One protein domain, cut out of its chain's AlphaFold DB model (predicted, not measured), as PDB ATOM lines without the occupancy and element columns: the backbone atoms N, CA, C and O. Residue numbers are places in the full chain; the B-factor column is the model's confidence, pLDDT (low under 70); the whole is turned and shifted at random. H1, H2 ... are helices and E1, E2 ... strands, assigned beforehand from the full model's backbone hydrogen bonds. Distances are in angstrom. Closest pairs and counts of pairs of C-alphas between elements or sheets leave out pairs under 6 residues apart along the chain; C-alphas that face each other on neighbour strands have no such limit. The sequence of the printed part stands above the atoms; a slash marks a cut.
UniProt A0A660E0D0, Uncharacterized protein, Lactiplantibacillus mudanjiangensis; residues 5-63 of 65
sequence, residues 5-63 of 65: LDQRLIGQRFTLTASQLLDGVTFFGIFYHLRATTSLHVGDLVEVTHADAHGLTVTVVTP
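What this domain is: This is residues 5 to 63 of the 65 residues of an uncharacterized protein of Lactiplantibacillus mudanjiangensis (UniProt A0A660E0D0). A small, partly open roll is built round a long strand hairpin, E4 and E5, with the short strand E1 beside E4 and a small second hairpin, E2 and E3, across from the long one. H1 covers part of E4, H2 lies on the path from E1 to the small hairpin, and residues 34 to 35 run beside E5 before the unnamed stretch 33 to 44 loops round to E4. The printed part has 59 residues, with two named helices and five named strands in the order H1, E1, H2, E2, E3, E4, E5; its class is mixed, helices and strands. Both sheets, E1 - E4 - E5 and E2 - E3, are antiparallel. The whole is compact and rounded, with a radius of gyration of the C-alphas of 10.2 A and spans of 27 by 19 by 17 A.

How they stand to each other: H1, residues 5 to 9, is on the sheet of E1, residues 13 to 15, E4, residues 45 to 52, and E5, residues 55 to 62. It lies over E4 at a height over the sheet of 7.8 A, and their closest C-alphas, of Asp 6 and Ala 51, are 5.2 A apart. E1 is an edge strand, antiparallel to E4 at 127 degrees; N 46 and O 14 are 3.0 A apart, within hydrogen-bond range. H2, residues 18 to 22, is not on this sheet. In both helices every O i to N i+4 pair is within hydrogen-bond range. E2, residues 25 to 27, and E3, residues 30 to 32, form a hairpin, antiparallel at 146 degrees, with N 32 and O 25 at 2.8 A. E2 is apart from E4 and E5, but the C-alphas of Tyr 32 in E3 and Gly 55 in E5, the closest of those two strands, are 4.7 A apart. Residues 34 to 35 pair, parallel, with residues 56 to 57 of E5. E4 bends by 57 degrees at residue 49 and forms a hairpin with E5, antiparallel at 156 degrees; N 57 and O 50 are 2.8 A apart, as are N 45 and O 62.

Where its parts are: H1 begins at C-alpha 5, (-18.018, 0.763, -13.022), and is 6.8 A long. E1 measures 7.1 A, and H2, E2 and E3 each measure 6.5 A. E4 begins at C-alpha 45, (-2.337, -14.024, -14.115), and is 20.6 A long. E5 is 21.2 A long and ends at C-alpha 62, (-2.448, -18.800, -15.548).

The domain as a whole: The two C-alphas farthest apart, those of Gly 29 and Pro 63, are 27.2 A from each other. The printed part has no cut. The link from E3 to E4, 12 residues, is long; the other links are tight. The mean pLDDT of the printed part is 91.8, and no printed residue is under 70.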
ATOM      1  N   LEU A   5     -19.475   0.824 -13.061       78.44
ATOM      2  CA  LEU A   5     -18.018   0.763 -13.022       78.44
ATOM      3  C   LEU A   5     -17.543  -0.636 -12.609       78.44
ATOM      4  O   LEU A   5     -16.660  -1.187 -13.255       78.44
ATOM      5  N   ASP A   6     -18.211  -1.257 -11.639       81.38
ATOM      6  CA  ASP A   6     -17.907  -2.618 -11.185       81.38
ATOM      7  C   ASP A   6     -18.126  -3.650 -12.303       81.38
ATOM      8  O   ASP A   6     -17.286  -4.520 -12.530       81.38
ATOM      9  N   GLN A   7     -19.180  -3.489 -13.112       83.69
ATOM     10  CA  GLN A   7     -19.393  -4.323 -14.302       83.69
ATOM     11  C   GLN A   7     -18.279  -4.189 -15.349       83.69
ATOM     12  O   GLN A   7     -18.009  -5.149 -16.066       83.69
ATOM     13  N   ARG A   8     -17.615  -3.030 -15.451       89.00
ATOM     14  CA  ARG A   8     -16.483  -2.837 -16.376       89.00
ATOM     15  C   ARG A   8     -15.215  -3.556 -15.925       89.00
ATOM     16  O   ARG A   8     -14.329  -3.769 -16.753       89.00
ATOM     17  N   LEU A   9     -15.116  -3.894 -14.639       91.81
ATOM     18  CA  LEU A   9     -13.982  -4.626 -14.086       91.81
ATOM     19  C   LEU A   9     -14.088  -6.124 -14.361       91.81
ATOM     20  O   LEU A   9     -13.058  -6.777 -14.481       91.81
ATOM     21  N   ILE A  10     -15.297  -6.668 -14.512       93.38
ATOM     22  CA  ILE A  10     -15.496  -8.088 -14.819       93.38
ATOM     23  C   ILE A  10     -14.843  -8.427 -16.171       93.38
ATOM     24  O   ILE A  10     -15.059  -7.747 -17.174       93.38
ATOM     25  N   GLY A  11     -14.025  -9.480 -16.187       94.31
ATOM     26  CA  GLY A  11     -13.225  -9.907 -17.336       94.31
ATOM     27  C   GLY A  11     -11.872  -9.200 -17.470       94.31
ATOM     28  O   GLY A  11     -11.079  -9.576 -18.334       94.31
ATOM     29  N   GLN A  12     -11.564  -8.205 -16.627       94.69
ATOM     30  CA  GLN A  12     -10.222  -7.622 -16.590       94.69
ATOM     31  C   GLN A  12      -9.207  -8.646 -16.101       94.69
ATOM     32  O   GLN A  12      -9.441  -9.349 -15.116       94.69
ATOM     33  N   ARG A  13      -8.058  -8.679 -16.778       95.69
ATOM     34  CA  ARG A  13      -6.943  -9.564 -16.452       95.69
ATOM     35  C   ARG A  13      -5.705  -8.771 -16.106       95.69
ATOM     36  O   ARG A  13      -5.375  -7.804 -16.787       95.69
ATOM     37  N   PHE A  14      -5.001  -9.215 -15.079       94.94
ATOM     38  CA  PHE A  14      -3.743  -8.607 -14.676       94.94
ATOM     39  C   PHE A  14      -2.862  -9.616 -13.951       94.94
ATOM     40  O   PHE A  14      -3.343 -10.578 -13.351       94.94
ATOM     41  N   THR A  15      -1.556  -9.387 -14.010       95.81
ATOM     42  CA  THR A  15      -0.584 -10.167 -13.248       95.81
ATOM     43  C   THR A  15      -0.505  -9.631 -11.824       95.81
ATOM     44  O   THR A  15      -0.437  -8.418 -11.607       95.81
ATOM     45  N   LEU A  16      -0.517 -10.525 -10.839       95.12
ATOM     46  CA  LEU A  16      -0.386 -10.153  -9.440       95.12
ATOM     47  C   LEU A  16       1.031  -9.703  -9.109       95.12
ATOM     48  O   LEU A  16       2.013 -10.397  -9.373       95.12
ATOM     49  N   THR A  17       1.118  -8.555  -8.449       95.00
ATOM     50  CA  THR A  17       2.344  -8.046  -7.834       95.00
ATOM     51  C   THR A  17       2.272  -8.205  -6.315       95.00
ATOM     52  O   THR A  17       1.206  -8.449  -5.748       95.00
ATOM     53  N   ALA A  18       3.414  -8.070  -5.636       92.56
ATOM     54  CA  ALA A  18       3.473  -8.193  -4.179       92.56
ATOM     55  C   ALA A  18       2.607  -7.144  -3.462       92.56
ATOM     56  O   ALA A  18       1.895  -7.487  -2.523       92.56
ATOM     57  N   SER A  19       2.608  -5.895  -3.938       90.31
ATOM     58  CA  SER A  19       1.749  -4.837  -3.391       90.31
ATOM     59  C   SER A  19       0.270  -5.153  -3.588       90.31
ATOM     60  O   SER A  19      -0.525  -4.961  -2.683       90.31
ATOM     61  N   GLN A  20      -0.120  -5.730  -4.727       91.75
ATOM     62  CA  GLN A  20      -1.527  -6.069  -4.968       91.75
ATOM     63  C   GLN A  20      -2.057  -7.191  -4.075       91.75
ATOM     64  O   GLN A  20      -3.253  -7.250  -3.807       91.75
ATOM     65  N   LEU A  21      -1.181  -8.083  -3.620       88.19
ATOM     66  CA  LEU A  21      -1.530  -9.140  -2.673       88.19
ATOM     67  C   LEU A  21      -1.697  -8.624  -1.242       88.19
ATOM     68  O   LEU A  21      -2.513  -9.163  -0.499       88.19
ATOM     69  N   LEU A  22      -0.916  -7.615  -0.856       87.44
ATOM     70  CA  LEU A  22      -0.919  -7.055   0.496       87.44
ATOM     71  C   LEU A  22      -1.955  -5.943   0.646       87.44
ATOM     72  O   LEU A  22      -2.732  -5.933   1.596       87.44
ATOM     73  N   ASP A  23      -1.962  -5.030  -0.317       87.88
ATOM     74  CA  ASP A  23      -2.768  -3.824  -0.290       87.88
ATOM     75  C   ASP A  23      -4.024  -3.993  -1.147       87.88
ATOM     76  O   ASP A  23      -5.081  -3.536  -0.761       87.88
ATOM     77  N   GLY A  24      -3.988  -4.722  -2.260       90.44
ATOM     78  CA  GLY A  24      -5.107  -4.787  -3.206       90.44
ATOM     79  C   GLY A  24      -4.856  -3.941  -4.451       90.44
ATOM     80  O   GLY A  24      -3.723  -3.593  -4.777       90.44
ATOM     81  N   VAL A  25      -5.907  -3.648  -5.213       92.25
ATOM     82  CA  VAL A  25      -5.779  -3.047  -6.549       92.25
ATOM     83  C   VAL A  25      -6.558  -1.747  -6.648       92.25
ATOM     84  O   VAL A  25      -7.664  -1.638  -6.129       92.25
ATOM     85  N   THR A  26      -6.005  -0.773  -7.366       91.62
ATOM     86  CA  THR A  26      -6.704   0.480  -7.654       91.62
ATOM     87  C   THR A  26      -7.136   0.504  -9.110       91.62
ATOM     88  O   THR A  26      -6.297   0.489 -10.009       91.62
ATOM     89  N   PHE A  27      -8.440   0.608  -9.347       88.12
ATOM     90  CA  PHE A  27      -9.011   0.836 -10.670       88.12
ATOM     91  C   PHE A  27      -9.816   2.126 -10.665       88.12
ATOM     92  O   PHE A  27     -10.624   2.354  -9.773       88.12
ATOM     93  N   PHE A  28      -9.600   2.983 -11.665       85.75
ATOM     94  CA  PHE A  28     -10.319   4.258 -11.802       85.75
ATOM     95  C   PHE A  28     -10.272   5.144 -10.539       85.75
ATOM     96  O   PHE A  28     -11.211   5.878 -10.251       85.75
ATOM     97  N   GLY A  29      -9.177   5.066  -9.773       87.19
ATOM     98  CA  GLY A  29      -9.010   5.797  -8.510       87.19
ATOM     99  C   GLY A  29      -9.751   5.193  -7.310       87.19
ATOM    100  O   GLY A  29      -9.670   5.754  -6.221       87.19
ATOM    101  N   ILE A  30     -10.434   4.059  -7.484       86.69
ATOM    102  CA  ILE A  30     -11.109   3.314  -6.420       86.69
ATOM    103  C   ILE A  30     -10.239   2.127  -6.031       86.69
ATOM    104  O   ILE A  30      -9.750   1.386  -6.884       86.69
ATOM    105  N   PHE A  31     -10.042   1.972  -4.732       90.38
ATOM    106  CA  PHE A  31      -9.274   0.888  -4.155       90.38
ATOM    107  C   PHE A  31     -10.166  -0.320  -3.864       90.38
ATOM    108  O   PHE A  31     -11.244  -0.180  -3.285       90.38
ATOM    109  N   TYR A  32      -9.687  -1.505  -4.231       91.50
ATOM    110  CA  TYR A  32     -10.397  -2.762  -4.080       91.50
ATOM    111  C   TYR A  32      -9.522  -3.827  -3.419       91.50
ATOM    112  O   TYR A  32      -8.410  -4.114  -3.869       91.50
ATOM    113  N   HIS A  33     -10.079  -4.505  -2.418       93.31
ATOM    114  CA  HIS A  33      -9.486  -5.725  -1.882       93.31
ATOM    115  C   HIS A  33      -9.695  -6.902  -2.835       93.31
ATOM    116  O   HIS A  33     -10.771  -7.058  -3.419       93.31
ATOM    117  N   LEU A  34      -8.676  -7.749  -2.962       93.81
ATOM    118  CA  LEU A  34      -8.761  -8.983  -3.730       93.81
ATOM    119  C   LEU A  34      -9.310 -10.117  -2.871       93.81
ATOM    120  O   LEU A  34      -8.893 -10.323  -1.732       93.81
ATOM    121  N   ARG A  35     -10.229 -10.885  -3.447       94.44
ATOM    122  CA  ARG A  35     -10.791 -12.102  -2.869       94.44
ATOM    123  C   ARG A  35     -10.630 -13.235  -3.868       94.44
ATOM    124  O   ARG A  35     -10.890 -13.066  -5.055       94.44
ATOM    125  N   ALA A  36     -10.223 -14.399  -3.392       92.94
ATOM    126  CA  ALA A  36     -10.143 -15.606  -4.197       92.94
ATOM    127  C   ALA A  36     -10.448 -16.818  -3.318       92.94
ATOM    128  O   ALA A  36     -10.188 -16.810  -2.116       92.94
ATOM    129  N   THR A  37     -11.012 -17.862  -3.921       89.06
ATOM    130  CA  THR A  37     -11.226 -19.154  -3.252       89.06
ATOM    131  C   THR A  37      -9.970 -20.026  -3.267       89.06
ATOM    132  O   THR A  37      -9.867 -20.975  -2.494       89.06
ATOM    133  N   THR A  38      -9.005 -19.699  -4.129       90.12
ATOM    134  CA  THR A  38      -7.697 -20.350  -4.238       90.12
ATOM    135  C   THR A  38      -6.597 -19.438  -3.707       90.12
ATOM    136  O   THR A  38      -6.734 -18.215  -3.731       90.12
ATOM    137  N   SER A  39      -5.481 -20.026  -3.271       91.81
ATOM    138  CA  SER A  39      -4.294 -19.251  -2.895       91.81
ATOM    139  C   SER A  39      -3.786 -18.452  -4.095       91.81
ATOM    140  O   SER A  39      -3.694 -18.985  -5.199       91.81
ATOM    141  N   LEU A  40      -3.476 -17.180  -3.862       93.44
ATOM    142  CA  LEU A  40      -2.937 -16.260  -4.855       93.44
ATOM    143  C   LEU A  40      -1.440 -16.065  -4.614       93.44
ATOM    144  O   LEU A  40      -1.001 -15.916  -3.472       93.44
ATOM    145  N   HIS A  41      -0.661 -16.027  -5.687       94.69
ATOM    146  CA  HIS A  41       0.778 -15.828  -5.642       94.69
ATOM    147  C   HIS A  41       1.215 -14.681  -6.551       94.69
ATOM    148  O   HIS A  41       0.604 -14.378  -7.577       94.69
ATOM    149  N   VAL A  42       2.317 -14.032  -6.169       95.06
ATOM    150  CA  VAL A  42       2.972 -13.039  -7.025       95.06
ATOM    151  C   VAL A  42       3.355 -13.711  -8.343       95.06
ATOM    152  O   VAL A  42       3.963 -14.783  -8.337       95.06
ATOM    153  N   GLY A  43       3.004 -13.070  -9.456       95.19
ATOM    154  CA  GLY A  43       3.220 -13.584 -10.807       95.19
ATOM    155  C   GLY A  43       2.037 -14.344 -11.408       95.19
ATOM    156  O   GLY A  43       2.060 -14.591 -12.610       95.19
ATOM    157  N   ASP A  44       0.994 -14.670 -10.637       95.88
ATOM    158  CA  ASP A  44      -0.214 -15.279 -11.206       95.88
ATOM    159  C   ASP A  44      -0.936 -14.282 -12.121       95.88
ATOM    160  O   ASP A  44      -1.142 -13.119 -11.759       95.88
ATOM    161  N   LEU A  45      -1.369 -14.740 -13.294       96.25
ATOM    162  CA  LEU A  45      -2.337 -14.024 -14.115       96.25
ATOM    163  C   LEU A  45      -3.736 -14.340 -13.597       96.25
ATOM    164  O   LEU A  45      -4.180 -15.490 -13.655       96.25
ATOM    165  N   VAL A  46      -4.441 -13.312 -13.138       96.12
ATOM    166  CA  VAL A  46      -5.797 -13.443 -12.609       96.12
ATOM    167  C   VAL A  46      -6.814 -12.709 -13.474       96.12
ATOM    168  O   VAL A  46      -6.473 -11.742 -14.152       96.12
ATOM    169  N   GLU A  47      -8.063 -13.164 -13.438       96.69
ATOM    170  CA  GLU A  47      -9.224 -12.512 -14.048       96.69
ATOM    171  C   GLU A  47     -10.250 -12.152 -12.978       96.69
ATOM    172  O   GLU A  47     -10.567 -12.978 -12.118       96.69
ATOM    173  N   VAL A  48     -10.790 -10.936 -13.049       95.75
ATOM    174  CA  VAL A  48     -11.904 -10.490 -12.208       95.75
ATOM    175  C   VAL A  48     -13.191 -11.161 -12.672       95.75
ATOM    176  O   VAL A  48     -13.650 -10.938 -13.791       95.75
ATOM    177  N   THR A  49     -13.810 -11.941 -11.796       95.38
ATOM    178  CA  THR A  49     -15.075 -12.638 -12.074       95.38
ATOM    179  C   THR A  49     -16.266 -11.977 -11.394       95.38
ATOM    180  O   THR A  49     -17.403 -12.146 -11.833       95.38
ATOM    181  N   HIS A  50     -16.020 -11.195 -10.342       93.88
ATOM    182  CA  HIS A  50     -17.052 -10.444  -9.643       93.88
ATOM    183  C   HIS A  50     -16.482  -9.161  -9.037       93.88
ATOM    184  O   HIS A  50     -15.329  -9.131  -8.608       93.88
ATOM    185  N   ALA A  51     -17.305  -8.121  -8.980       91.56
ATOM    186  CA  ALA A  51     -16.970  -6.843  -8.376       91.56
ATOM    187  C   ALA A  51     -18.186  -6.338  -7.597       91.56
ATOM    188  O   ALA A  51     -19.278  -6.233  -8.156       91.56
ATOM    189  N   ASP A  52     -17.993  -6.062  -6.312       88.94
ATOM    190  CA  ASP A  52     -19.026  -5.530  -5.428       88.94
ATOM    191  C   ASP A  52     -18.407  -4.607  -4.365       88.94
ATOM    192  O   ASP A  52     -17.192  -4.403  -4.327       88.94
ATOM    193  N   ALA A  53     -19.247  -4.055  -3.486       84.19
ATOM    194  CA  ALA A  53     -18.838  -3.104  -2.449       84.19
ATOM    195  C   ALA A  53     -17.755  -3.633  -1.484       84.19
ATOM    196  O   ALA A  53     -17.094  -2.845  -0.813       84.19
ATOM    197  N   HIS A  54     -17.557  -4.950  -1.400       84.94
ATOM    198  CA  HIS A  54     -16.543  -5.587  -0.562       84.94
ATOM    199  C   HIS A  54     -15.220  -5.869  -1.298       84.94
ATOM    200  O   HIS A  54     -14.276  -6.352  -0.672       84.94
ATOM    201  N   GLY A  55     -15.127  -5.600  -2.605       91.00
ATOM    202  CA  GLY A  55     -13.902  -5.762  -3.392       91.00
ATOM    203  C   GLY A  55     -14.081  -6.611  -4.650       91.00
ATOM    204  O   GLY A  55     -15.198  -6.903  -5.078       91.00
ATOM    205  N   LEU A  56     -12.964  -7.065  -5.219       94.50
ATOM    206  CA  LEU A  56     -12.935  -7.861  -6.445       94.50
ATOM    207  C   LEU A  56     -12.695  -9.331  -6.141       94.50
ATOM    208  O   LEU A  56     -11.709  -9.691  -5.499       94.50
ATOM    209  N   THR A  57     -13.566 -10.185  -6.662       95.81
ATOM    210  CA  THR A  57     -13.306 -11.619  -6.717       95.81
ATOM    211  C   THR A  57     -12.515 -11.922  -7.977       95.81
ATOM    212  O   THR A  57     -12.931 -11.557  -9.080       95.81
ATOM    213  N   VAL A  58     -11.383 -12.601  -7.814       96.25
ATOM    214  CA  VAL A  58     -10.495 -12.986  -8.907       96.25
ATOM    215  C   VAL A  58     -10.261 -14.493  -8.941       96.25
ATOM    216  O   VAL A  58     -10.326 -15.180  -7.921       96.25
ATOM    217  N   THR A  59      -9.971 -15.006 -10.133       96.69
ATOM    218  CA  THR A  59      -9.590 -16.406 -10.360       96.69
ATOM    219  C   THR A  59      -8.276 -16.472 -11.125       96.69
ATOM    220  O   THR A  59      -8.028 -15.638 -11.995       96.69
ATOM    221  N   VAL A  60      -7.418 -17.440 -10.797       96.19
ATOM    222  CA  VAL A  60      -6.151 -17.651 -11.510       96.19
ATOM    223  C   VAL A  60      -6.448 -18.262 -12.878       96.19
ATOM    224  O   VAL A  60      -6.993 -19.358 -12.968       96.19
ATOM    225  N   VAL A  61      -6.075 -17.554 -13.942       95.19
ATOM    226  CA  VAL A  61      -6.183 -18.017 -15.335       95.19
ATOM    227  C   VAL A  61      -4.891 -18.695 -15.772       95.19
ATOM    228  O   VAL A  61      -4.904 -19.665 -16.528       95.19
ATOM    229  N   THR A  62      -3.754 -18.187 -15.307       94.56
ATOM    230  CA  THR A  62      -2.448 -18.800 -15.548       94.56
ATOM    231  C   THR A  62      -1.619 -18.662 -14.278       94.56
ATOM    232  O   THR A  62      -1.400 -17.535 -13.834       94.56
ATOM    233  N   PRO A  63      -1.195 -19.776 -13.659       89.06
ATOM    234  CA  PRO A  63      -0.342 -19.708 -12.483       89.06
ATOM    235  C   PRO A  63       1.020 -19.121 -12.860       89.06
ATOM    236  O   PRO A  63       1.433 -19.205 -14.020       89.06
TER     237      PRO A  63